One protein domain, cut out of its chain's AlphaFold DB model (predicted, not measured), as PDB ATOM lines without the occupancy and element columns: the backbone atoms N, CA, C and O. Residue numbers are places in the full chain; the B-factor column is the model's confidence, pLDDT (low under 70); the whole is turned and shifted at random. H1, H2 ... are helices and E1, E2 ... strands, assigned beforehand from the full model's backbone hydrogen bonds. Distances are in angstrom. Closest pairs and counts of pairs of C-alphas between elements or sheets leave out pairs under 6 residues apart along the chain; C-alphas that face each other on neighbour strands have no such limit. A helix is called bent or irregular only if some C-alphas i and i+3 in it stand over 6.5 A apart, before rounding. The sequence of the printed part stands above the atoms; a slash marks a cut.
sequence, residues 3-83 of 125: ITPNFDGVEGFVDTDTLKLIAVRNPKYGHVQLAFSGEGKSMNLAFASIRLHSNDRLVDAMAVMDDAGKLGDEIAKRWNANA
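Overview. This is residues 3 to 83 of the 125 residues of an uncharacterized protein of Pseudomonas veronii 1YdBTEX2 (UniProt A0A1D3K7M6). A strongly twisted sheet of three strands, E1, E2 and E3, has one long kinked helix, H1, packed over one of its faces, and no named helix covers the other. Before the sheet comes a long stretch with no named element, residues 3 to 19, its C-alphas 12 to 23 A from the mean of the C-alphas. The 81 printed residues hold E1, E2, E3 and H1 in that chain order, which is also the sheet order for the strands, all antiparallel; the class is mixed, helices and strands. The whole is only just loose, close to compact, with a radius of gyration of the C-alphas of 14.3 A, and flat, spanning 38 by 34 by 16 A.

Along the chain. Find C-alpha 20 at (-140.834, 478.203, -6.366); E1 runs from there to residue 26, 18.4 A. E2 is residues 31 to 37, 17.8 A, and E3 residues 45 to 50, 15.0 A. H1, residues 58 to 82, runs 34.7 A to C-alpha 82 at (-149.538, 475.436, -0.471). Look near residue 65 for its kink of 46 degrees; H1 is irregular, with C-alphas 63 and 66 7.6 A apart.

Arrangement. The strands form a meander, each the antiparallel neighbour of the one before, in two hairpins. Between E1 and E2, find N 22 and O 35 at 2.8 A; between E2 and E3, N 34 and O 48 at 2.8 A, both within hydrogen-bond range. H1 is on the sheet, making two layers, a helix on one face of a sheet. Its height over the sheet is 7.2 A. It lies over E1 and E2, along the strands, at 16 degrees to E2 on the local plane. Its closest C-alphas to E1 are those of Ala 76 and Leu 21, 5.0 A. In H1, 18 of 21 O i to N i+4 pairs are within range.

Size, cuts and confidence. The farthest C-alphas, of Asp 17 and Val 59, are 39.1 A apart. The printed part has no cut, and no link is long. Look for pLDDT under 70 at residues 39 to 42.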
ATOM      1  N   ILE A   3    -133.673 490.145  -2.551       81.56
ATOM      2  CA  ILE A   3    -132.349 489.889  -1.978       81.56
ATOM      3  C   ILE A   3    -131.322 489.855  -3.112       81.56
ATOM      4  O   ILE A   3    -131.410 489.016  -4.010       81.56
ATOM      5  N   THR A   4    -130.311 490.718  -3.049       82.56
ATOM      6  CA  THR A   4    -129.198 490.734  -4.009       82.56
ATOM      7  C   THR A   4    -127.938 490.171  -3.344       82.56
ATOM      8  O   THR A   4    -127.535 490.690  -2.301       82.56
ATOM      9  N   PRO A   5    -127.299 489.121  -3.895       75.06
ATOM     10  CA  PRO A   5    -126.044 488.603  -3.360       75.06
ATOM     11  C   PRO A   5    -124.916 489.630  -3.523       75.06
ATOM     12  O   PRO A   5    -124.793 490.254  -4.571       75.06
ATOM     13  N   ASN A   6    -124.056 489.763  -2.510       81.88
ATOM     14  CA  ASN A   6    -122.852 490.597  -2.563       81.88
ATOM     15  C   ASN A   6    -121.601 489.711  -2.678       81.88
ATOM     16  O   ASN A   6    -120.777 489.661  -1.765       81.88
ATOM     17  N   PHE A   7    -121.520 488.929  -3.756       80.81
ATOM     18  CA  PHE A   7    -120.379 488.059  -4.043       80.81
ATOM     19  C   PHE A   7    -119.716 488.483  -5.352       80.81
ATOM     20  O   PHE A   7    -120.395 488.647  -6.367       80.81
ATOM     21  N   ASP A   8    -118.389 488.604  -5.346       80.81
ATOM     22  CA  ASP A   8    -117.632 488.927  -6.554       80.81
ATOM     23  C   ASP A   8    -117.785 487.823  -7.612       80.81
ATOM     24  O   ASP A   8    -117.600 486.635  -7.336       80.81
ATOM     25  N   GLY A   9    -118.118 488.221  -8.842       75.94
ATOM     26  CA  GLY A   9    -118.285 487.304  -9.974       75.94
ATOM     27  C   GLY A   9    -119.622 486.558 -10.015       75.94
ATOM     28  O   GLY A   9    -119.773 485.643 -10.825       75.94
ATOM     29  N   VAL A  10    -120.592 486.939  -9.178       71.81
ATOM     30  CA  VAL A  10    -121.940 486.361  -9.177       71.81
ATOM     31  C   VAL A  10    -122.972 487.460  -9.402       71.81
ATOM     32  O   VAL A  10    -123.143 488.349  -8.577       71.81
ATOM     33  N   GLU A  11    -123.687 487.380 -10.521       72.00
ATOM     34  CA  GLU A  11    -124.815 488.260 -10.826       72.00
ATOM     35  C   GLU A  11    -126.136 487.542 -10.543       72.00
ATOM     36  O   GLU A  11    -126.290 486.361 -10.854       72.00
ATOM     37  N   GLY A  12    -127.110 488.259  -9.986       75.44
ATOM     38  CA  GLY A  12    -128.456 487.736  -9.787       75.44
ATOM     39  C   GLY A  12    -129.203 488.443  -8.669       75.44
ATOM     40  O   GLY A  12    -128.676 489.320  -7.991       75.44
ATOM     41  N   PHE A  13    -130.450 488.037  -8.479       78.56
ATOM     42  CA  PHE A  13    -131.274 488.437  -7.348       78.56
ATOM     43  C   PHE A  13    -132.214 487.287  -6.990       78.56
ATOM     44  O   PHE A  13    -132.426 486.362  -7.779       78.56
ATOM     45  N   VAL A  14    -132.766 487.346  -5.790       79.88
ATOM     46  CA  VAL A  14    -133.800 486.439  -5.316       79.88
ATOM     47  C   VAL A  14    -134.974 487.284  -4.875       79.88
ATOM     48  O   VAL A  14    -134.859 488.060  -3.932       79.88
ATOM     49  N   ASP A  15    -136.097 487.140  -5.560       81.38
ATOM     50  CA  ASP A  15    -137.358 487.709  -5.116       81.38
ATOM     51  C   ASP A  15    -138.122 486.655  -4.316       81.38
ATOM     52  O   ASP A  15    -138.570 485.651  -4.869       81.38
ATOM     53  N   THR A  16    -138.236 486.871  -3.005       78.50
ATOM     54  CA  THR A  16    -138.888 485.932  -2.083       78.50
ATOM     55  C   THR A  16    -140.353 485.689  -2.402       78.50
ATOM     56  O   THR A  16    -140.889 484.672  -1.968       78.50
ATOM     57  N   ASP A  17    -140.991 486.599  -3.135       77.62
ATOM     58  CA  ASP A  17    -142.433 486.564  -3.371       77.62
ATOM     59  C   ASP A  17    -142.766 485.674  -4.582       77.62
ATOM     60  O   ASP A  17    -143.876 485.164  -4.703       77.62
ATOM     61  N   THR A  18    -141.771 485.404  -5.436       78.69
ATOM     62  CA  THR A  18    -141.903 484.582  -6.651       78.69
ATOM     63  C   THR A  18    -141.152 483.250  -6.573       78.69
ATOM     64  O   THR A  18    -141.128 482.487  -7.544       78.69
ATOM     65  N   LEU A  19    -140.548 482.933  -5.422       85.12
ATOM     66  CA  LEU A  19    -139.799 481.693  -5.233       85.12
ATOM     67  C   LEU A  19    -140.693 480.461  -5.385       85.12
ATOM     68  O   LEU A  19    -141.678 480.278  -4.670       85.12
ATOM     69  N   LYS A  20    -140.268 479.546  -6.252       88.56
ATOM     70  CA  LYS A  20    -140.834 478.203  -6.366       88.56
ATOM     71  C   LYS A  20    -139.818 477.187  -5.885       88.56
ATOM     72  O   LYS A  20    -138.621 477.288  -6.157       88.56
ATOM     73  N   LEU A  21    -140.306 476.179  -5.176       91.44
ATOM     74  CA  LEU A  21    -139.504 475.021  -4.835       91.44
ATOM     75  C   LEU A  21    -139.295 474.167  -6.090       91.44
ATOM     76  O   LEU A  21    -140.262 473.830  -6.773       91.44
ATOM     77  N   ILE A  22    -138.047 473.802  -6.374       93.00
ATOM     78  CA  ILE A  22    -137.667 472.902  -7.464       93.00
ATOM     79  C   ILE A  22    -136.784 471.762  -6.951       93.00
ATOM     80  O   ILE A  22    -136.073 471.896  -5.950       93.00
ATOM     81  N   ALA A  23    -136.804 470.645  -7.676       95.00
ATOM     82  CA  ALA A  23    -135.890 469.532  -7.483       95.00
ATOM     83  C   ALA A  23    -134.828 469.530  -8.592       95.00
ATOM     84  O   ALA A  23    -135.133 469.412  -9.778       95.00
ATOM     85  N   VAL A  24    -133.560 469.657  -8.209       93.06
ATOM     86  CA  VAL A  24    -132.411 469.665  -9.118       93.06
ATOM     87  C   VAL A  24    -131.670 468.345  -8.977       93.06
ATOM     88  O   VAL A  24    -131.019 468.077  -7.967       93.06
ATOM     89  N   ARG A  25    -131.753 467.499 -10.001       93.31
ATOM     90  CA  ARG A  25    -131.000 466.241 -10.040       93.31
ATOM     91  C   ARG A  25    -129.518 466.547 -10.217       93.31
ATOM     92  O   ARG A  25    -129.146 467.251 -11.153       93.31
ATOM     93  N   ASN A  26    -128.671 465.976  -9.365       90.06
ATOM     94  CA  ASN A  26    -127.225 466.140  -9.447       90.06
ATOM     95  C   ASN A  26    -126.521 464.773  -9.544       90.06
ATOM     96  O   ASN A  26    -125.934 464.298  -8.566       90.06
ATOM     97  N   PRO A  27    -126.564 464.116 -10.725       85.25
ATOM     98  CA  PRO A  27    -126.056 462.755 -10.897       85.25
ATOM     99  C   PRO A  27    -124.578 462.614 -10.541       85.25
ATOM    100  O   PRO A  27    -124.175 461.604  -9.971       85.25
ATOM    101  N   LYS A  28    -123.783 463.661 -10.809       84.00
ATOM    102  CA  LYS A  28    -122.352 463.711 -10.488       84.00
ATOM    103  C   LYS A  28    -122.082 463.488  -8.998       84.00
ATOM    104  O   LYS A  28    -121.074 462.883  -8.653       84.00
ATOM    105  N   TYR A  29    -122.966 463.980  -8.134       82.88
ATOM    106  CA  TYR A  29    -122.817 463.896  -6.681       82.88
ATOM    107  C   TYR A  29    -123.851 462.970  -6.028       82.88
ATOM    108  O   TYR A  29    -124.008 463.002  -4.808       82.88
ATOM    109  N   GLY A  30    -124.567 462.166  -6.821       86.44
ATOM    110  CA  GLY A  30    -125.435 461.101  -6.320       86.44
ATOM    111  C   GLY A  30    -126.675 461.548  -5.539       86.44
ATOM    112  O   GLY A  30    -127.281 460.733  -4.858       86.44
ATOM    113  N   HIS A  31    -127.081 462.814  -5.625       90.00
ATOM    114  CA  HIS A  31    -128.220 463.323  -4.862       90.00
ATOM    115  C   HIS A  31    -129.119 464.233  -5.697       90.00
ATOM    116  O   HIS A  31    -128.747 464.713  -6.770       90.00
ATOM    117  N   VAL A  32    -130.305 464.498  -5.163       94.38
ATOM    118  CA  VAL A  32    -131.224 465.517  -5.677       94.38
ATOM    119  C   VAL A  32    -131.236 466.675  -4.691       94.38
ATOM    120  O   VAL A  32    -131.396 466.458  -3.495       94.38
ATOM    121  N   GLN A  33    -131.023 467.899  -5.161       95.38
ATOM    122  CA  GLN A  33    -131.109 469.099  -4.332       95.38
ATOM    123  C   GLN A  33    -132.521 469.664  -4.393       95.38
ATOM    124  O   GLN A  33    -133.094 469.801  -5.470       95.38
ATOM    125  N   LEU A  34    -133.061 470.026  -3.238       94.88
ATOM    126  CA  LEU A  34    -134.227 470.887  -3.149       94.88
ATOM    127  C   LEU A  34    -133.728 472.327  -3.064       94.88
ATOM    128  O   LEU A  34    -132.930 472.670  -2.182       94.88
ATOM    129  N   ALA A  35    -134.176 473.152  -4.004       92.00
ATOM    130  CA  ALA A  35    -133.750 474.537  -4.114       92.00
ATOM    131  C   ALA A  35    -134.937 475.457  -4.382       92.00
ATOM    132  O   ALA A  35    -135.863 475.090  -5.102       92.00
ATOM    133  N   PHE A  36    -134.887 476.663  -3.829       89.38
ATOM    134  CA  PHE A  36    -135.774 477.735  -4.253       89.38
ATOM    135  C   PHE A  36    -135.212 478.380  -5.512       89.38
ATOM    136  O   PHE A  36    -134.035 478.737  -5.555       89.38
ATOM    137  N   SER A  37    -136.057 478.512  -6.523       85.56
ATOM    138  CA  SER A  37    -135.742 479.156  -7.790       85.56
ATOM    139  C   SER A  37    -136.806 480.211  -8.068       85.56
ATOM    140  O   SER A  37    -137.999 479.931  -7.957       85.56
ATOM    141  N   GLY A  38    -136.375 481.433  -8.361       74.94
ATOM    142  CA  GLY A  38    -137.244 482.502  -8.858       74.94
ATOM    143  C   GLY A  38    -137.267 482.535 -10.389       74.94
ATOM    144  O   GLY A  38    -136.547 481.793 -11.060       74.94
ATOM    145  N   GLU A  39    -138.052 483.430 -10.974       69.50
ATOM    146  CA  GLU A  39    -138.086 483.585 -12.433       69.50
ATOM    147  C   GLU A  39    -136.843 484.323 -12.979       69.50
ATOM    148  O   GLU A  39    -136.251 485.180 -12.323       69.50
ATOM    149  N   GLY A  40    -136.425 483.996 -14.207       67.62
ATOM    150  CA  GLY A  40    -135.336 484.692 -14.907       67.62
ATOM    151  C   GLY A  40    -133.923 484.336 -14.421       67.62
ATOM    152  O   GLY A  40    -133.597 483.168 -14.237       67.62
ATOM    153  N   LYS A  41    -133.051 485.345 -14.256       60.00
ATOM    154  CA  LYS A  41    -131.648 485.197 -13.796       60.00
ATOM    155  C   LYS A  41    -131.540 484.945 -12.278       60.00
ATOM    156  O   LYS A  41    -130.595 485.406 -11.636       60.00
ATOM    157  N   SER A  42    -132.531 484.288 -11.687       65.38
ATOM    158  CA  SER A  42    -132.531 484.027 -10.253       65.38
ATOM    159  C   SER A  42    -131.515 482.934  -9.908       65.38
ATOM    160  O   SER A  42    -131.281 481.994 -10.672       65.38
ATOM    161  N   MET A  43    -130.875 483.070  -8.749       73.44
ATOM    162  CA  MET A  43    -129.998 482.028  -8.227       73.44
ATOM    163  C   MET A  43    -130.837 480.925  -7.580       73.44
ATOM    164  O   MET A  43    -131.739 481.212  -6.796       73.44
ATOM    165  N   ASN A  44    -130.481 479.662  -7.828       82.25
ATOM    166  CA  ASN A  44    -131.047 478.543  -7.080       82.25
ATOM    167  C   ASN A  44    -130.471 478.517  -5.658       82.25
ATOM    168  O   ASN A  44    -129.292 478.217  -5.462       82.25
ATOM    169  N   LEU A  45    -131.313 478.780  -4.663       85.44
ATOM    170  CA  LEU A  45    -130.958 478.673  -3.250       85.44
ATOM    171  C   LEU A  45    -131.254 477.258  -2.751       85.44
ATOM    172  O   LEU A  45    -132.387 476.930  -2.397       85.44
ATOM    173  N   ALA A  46    -130.233 476.403  -2.738       88.88
ATOM    174  CA  ALA A  46    -130.342 475.063  -2.172       88.88
ATOM    175  C   ALA A  46    -130.524 475.125  -0.646       88.88
ATOM    176  O   ALA A  46    -129.789 475.837   0.037       88.88
ATOM    177  N   PHE A  47    -131.461 474.342  -0.105       89.81
ATOM    178  CA  PHE A  47    -131.689 474.254   1.348       89.81
ATOM    179  C   PHE A  47    -131.723 472.816   1.876       89.81
ATOM    180  O   PHE A  47    -131.553 472.606   3.075       89.81
ATOM    181  N   ALA A  48    -131.934 471.819   1.011       93.38
ATOM    182  CA  ALA A  48    -131.938 470.415   1.404       93.38
ATOM    183  C   ALA A  48    -131.469 469.500   0.266       93.38
ATOM    184  O   ALA A  48    -131.457 469.882  -0.907       93.38
ATOM    185  N   SER A  49    -131.095 468.270   0.612       94.00
ATOM    186  CA  SER A  49    -130.757 467.219  -0.345       94.00
ATOM    187  C   SER A  49    -131.493 465.921  -0.022       94.00
ATOM    188  O   SER A  49    -131.721 465.575   1.136       94.00
ATOM    189  N   ILE A  50    -131.875 465.202  -1.072       94.06
ATOM    190  CA  ILE A  50    -132.495 463.884  -1.012       94.06
ATOM    191  C   ILE A  50    -131.444 462.871  -1.446       94.06
ATOM    192  O   ILE A  50    -130.917 462.930  -2.562       94.06
ATOM    193  N   ARG A  51    -131.166 461.927  -0.550       92.38
ATOM    194  CA  ARG A  51    -130.228 460.832  -0.762       92.38
ATOM    195  C   ARG A  51    -130.898 459.523  -0.362       92.38
ATOM    196  O   ARG A  51    -131.229 459.332   0.802       92.38
ATOM    197  N   LEU A  52    -131.089 458.634  -1.334       92.50
ATOM    198  CA  LEU A  52    -131.747 457.333  -1.139       92.50
ATOM    199  C   LEU A  52    -130.771 456.145  -1.157       92.50
ATOM    200  O   LEU A  52    -131.195 454.996  -1.173       92.50
ATOM    201  N   HIS A  53    -129.465 456.410  -1.150       88.56
ATOM    202  CA  HIS A  53    -128.423 455.390  -1.098       88.56
ATOM    203  C   HIS A  53    -127.586 455.554   0.177       88.56
ATOM    204  O   HIS A  53    -127.256 456.670   0.590       88.56
ATOM    205  N   SER A  54    -127.215 454.437   0.798       86.94
ATOM    206  CA  SER A  54    -126.355 454.420   1.987       86.94
ATOM    207  C   SER A  54    -124.871 454.427   1.615       86.94
ATOM    208  O   SER A  54    -124.100 455.184   2.193       86.94
ATOM    209  N   ASN A  55    -124.476 453.659   0.601       85.88
ATOM    210  CA  ASN A  55    -123.086 453.554   0.157       85.88
ATOM    211  C   ASN A  55    -122.694 454.709  -0.772       85.88
ATOM    212  O   ASN A  55    -123.443 455.041  -1.688       85.88
ATOM    213  N   ASP A  56    -121.486 455.253  -0.631       84.44
ATOM    214  CA  ASP A  56    -120.937 456.304  -1.511       84.44
ATOM    215  C   ASP A  56    -120.430 455.778  -2.870       84.44
ATOM    216  O   ASP A  56    -119.443 456.260  -3.424       84.44
ATOM    217  N   ARG A  57    -121.086 454.756  -3.431       88.69
ATOM    218  CA  ARG A  57    -120.756 454.229  -4.761       88.69
ATOM    219  C   ARG A  57    -121.650 454.877  -5.803       88.69
ATOM    220  O   ARG A  57    -122.867 454.907  -5.650       88.69
ATOM    221  N   LEU A  58    -121.049 455.311  -6.911       86.88
ATOM    222  CA  LEU A  58    -121.785 455.937  -8.010       86.88
ATOM    223  C   LEU A  58    -122.889 455.023  -8.568       86.88
ATOM    224  O   LEU A  58    -123.985 455.497  -8.828       86.88
ATOM    225  N   VAL A  59    -122.623 453.719  -8.696       90.69
ATOM    226  CA  VAL A  59    -123.621 452.724  -9.135       90.69
ATOM    227  C   VAL A  59    -124.853 452.714  -8.230       90.69
ATOM    228  O   VAL A  59    -125.972 452.743  -8.734       90.69
ATOM    229  N   ASP A  60    -124.652 452.734  -6.913       90.94
ATOM    230  CA  ASP A  60    -125.746 452.687  -5.941       90.94
ATOM    231  C   ASP A  60    -126.553 453.994  -5.983       90.94
ATOM    232  O   ASP A  60    -127.781 453.976  -5.952       90.94
ATOM    233  N   ALA A  61    -125.870 455.133  -6.132       89.69
ATOM    234  CA  ALA A  61    -126.514 456.433  -6.276       89.69
ATOM    235  C   ALA A  61    -127.312 456.561  -7.585       89.69
ATOM    236  O   ALA A  61    -128.420 457.097  -7.591       89.69
ATOM    237  N   MET A  62    -126.776 456.048  -8.697       91.31
ATOM    238  CA  MET A  62    -127.460 456.052  -9.992       91.31
ATOM    239  C   MET A  62    -128.694 455.148  -9.990       91.31
ATOM    240  O   MET A  62    -129.705 455.526 -10.577       91.31
ATOM    241  N   ALA A  63    -128.643 454.006  -9.295       94.19
ATOM    242  CA  ALA A  63    -129.764 453.071  -9.205       94.19
ATOM    243  C   ALA A  63    -131.019 453.687  -8.558       94.19
ATOM    244  O   ALA A  63    -132.129 453.273  -8.877       94.19
ATOM    245  N   VAL A  64    -130.851 454.683  -7.682       94.25
ATOM    246  CA  VAL A  64    -131.953 455.338  -6.948       94.25
ATOM    247  C   VAL A  64    -132.222 456.778  -7.395       94.25
ATOM    248  O   VAL A  64    -133.115 457.431  -6.856       94.25
ATOM    249  N   MET A  65    -131.459 457.303  -8.360       94.19
ATOM    250  CA  MET A  65    -131.519 458.715  -8.764       94.19
ATOM    251  C   MET A  65    -132.895 459.110  -9.304       94.19
ATOM    252  O   MET A  65    -133.396 460.191  -8.997       94.19
ATOM    253  N   ASP A  66    -133.523 458.234 -10.089       94.81
ATOM    254  CA  ASP A  66    -134.853 458.497 -10.634       94.81
ATOM    255  C   ASP A  66    -135.919 458.548  -9.546       94.81
ATOM    256  O   ASP A  66    -136.788 459.421  -9.580       94.81
ATOM    257  N   ASP A  67    -135.837 457.662  -8.559       96.25
ATOM    258  CA  ASP A  67    -136.789 457.631  -7.451       96.25
ATOM    259  C   ASP A  67    -136.570 458.803  -6.488       96.25
ATOM    260  O   ASP A  67    -137.538 459.432  -6.057       96.25
ATOM    261  N   ALA A  68    -135.312 459.181  -6.235       95.62
ATOM    262  CA  ALA A  68    -134.980 460.408  -5.513       95.62
ATOM    263  C   ALA A  68    -135.514 461.648  -6.249       95.62
ATOM    264  O   ALA A  68    -136.022 462.572  -5.614       95.62
ATOM    265  N   GLY A  69    -135.444 461.643  -7.584       95.88
ATOM    266  CA  GLY A  69    -136.011 462.677  -8.444       95.88
ATOM    267  C   GLY A  69    -137.522 462.790  -8.281       95.88
ATOM    268  O   GLY A  69    -138.006 463.860  -7.935       95.88
ATOM    269  N   LYS A  70    -138.255 461.678  -8.429       97.25
ATOM    270  CA  LYS A  70    -139.722 461.645  -8.254       97.25
ATOM    271  C   LYS A  70    -140.149 462.134  -6.870       97.25
ATOM    272  O   LYS A  70    -141.130 462.864  -6.754       97.25
ATOM    273  N   LEU A  71    -139.423 461.734  -5.822       96.94
ATOM    274  CA  LEU A  71    -139.686 462.206  -4.465       96.94
ATOM    275  C   LEU A  71    -139.480 463.723  -4.356       96.94
ATOM    276  O   LEU A  71    -140.329 464.413  -3.797       96.94
ATOM    277  N   GLY A  72    -138.385 464.240  -4.917       96.50
ATOM    278  CA  GLY A  72    -138.122 465.676  -4.969       96.50
ATOM    279  C   GLY A  72    -139.206 466.448  -5.721       96.50
ATOM    280  O   GLY A  72    -139.690 467.458  -5.213       96.50
ATOM    281  N   ASP A  73    -139.629 465.942  -6.879       96.75
ATOM    282  CA  ASP A  73    -140.675 466.548  -7.706       96.75
ATOM    283  C   ASP A  73    -142.020 466.609  -6.960       96.75
ATOM    284  O   ASP A  73    -142.706 467.633  -6.981       96.75
ATOM    285  N   GLU A  74    -142.389 465.547  -6.240       97.25
ATOM    286  CA  GLU A  74    -143.630 465.511  -5.458       97.25
ATOM    287  C   GLU A  74    -143.570 466.436  -4.228       97.25
ATOM    288  O   GLU A  74    -144.560 467.104  -3.915       97.25
ATOM    289  N   ILE A  75    -142.415 466.537  -3.556       95.12
ATOM    290  CA  ILE A  75    -142.200 467.515  -2.474       95.12
ATOM    291  C   ILE A  75    -142.351 468.939  -3.019       95.12
ATOM    292  O   ILE A  75    -143.115 469.729  -2.460       95.12
ATOM    293  N   ALA A  76    -141.676 469.250  -4.128       93.56
ATOM    294  CA  ALA A  76    -141.751 470.545  -4.797       93.56
ATOM    295  C   ALA A  76    -143.191 470.906  -5.175       93.56
ATOM    296  O   ALA A  76    -143.680 471.987  -4.840       93.56
ATOM    297  N   LYS A  77    -143.910 469.969  -5.796       94.19
ATOM    298  CA  LYS A  77    -145.313 470.140  -6.175       94.19
ATOM    299  C   LYS A  77    -146.204 470.459  -4.973       94.19
ATOM    300  O   LYS A  77    -146.989 471.402  -5.038       94.19
ATOM    301  N   ARG A  78    -146.100 469.694  -3.881       93.69
ATOM    302  CA  ARG A  78    -146.938 469.899  -2.683       93.69
ATOM    303  C   ARG A  78    -146.611 471.191  -1.957       93.69
ATOM    304  O   ARG A  78    -147.527 471.850  -1.473       93.69
ATOM    305  N   TRP A  79    -145.335 471.548  -1.885       90.56
ATOM    306  CA  TRP A  79    -144.915 472.826  -1.327       90.56
ATOM    307  C   TRP A  79    -145.517 473.984  -2.119       90.56
ATOM    308  O   TRP A  79    -146.226 474.811  -1.557       90.56
ATOM    309  N   ASN A  80    -145.319 473.987  -3.438       89.56
ATOM    310  CA  ASN A  80    -145.794 475.058  -4.310       89.56
ATOM    311  C   ASN A  80    -147.327 475.147  -4.356       89.56
ATOM    312  O   ASN A  80    -147.862 476.234  -4.518       89.56
ATOM    313  N   ALA A  81    -148.048 474.035  -4.176       87.75
ATOM    314  CA  ALA A  81    -149.510 474.045  -4.075       87.75
ATOM    315  C   ALA A  81    -150.036 474.706  -2.786       87.75
ATOM    316  O   ALA A  81    -151.179 475.149  -2.759       87.75
ATOM    317  N   ASN A  82    -149.221 474.750  -1.727       83.50
ATOM    318  CA  ASN A  82    -149.538 475.436  -0.471       83.50
ATOM    319  C   ASN A  82    -148.857 476.807  -0.360       83.50
ATOM    320  O   ASN A  82    -149.074 477.515   0.623       83.50
ATOM    321  N   ALA A  83    -148.026 477.180  -1.336       72.94
ATOM    322  CA  ALA A  83    -147.477 478.518  -1.399       72.94
ATOM    323  C   ALA A  83    -148.626 479.514  -1.644       72.94
ATOM    324  O   ALA A  83    -149.540 479.206  -2.420       72.94
TER     325      ALA A  83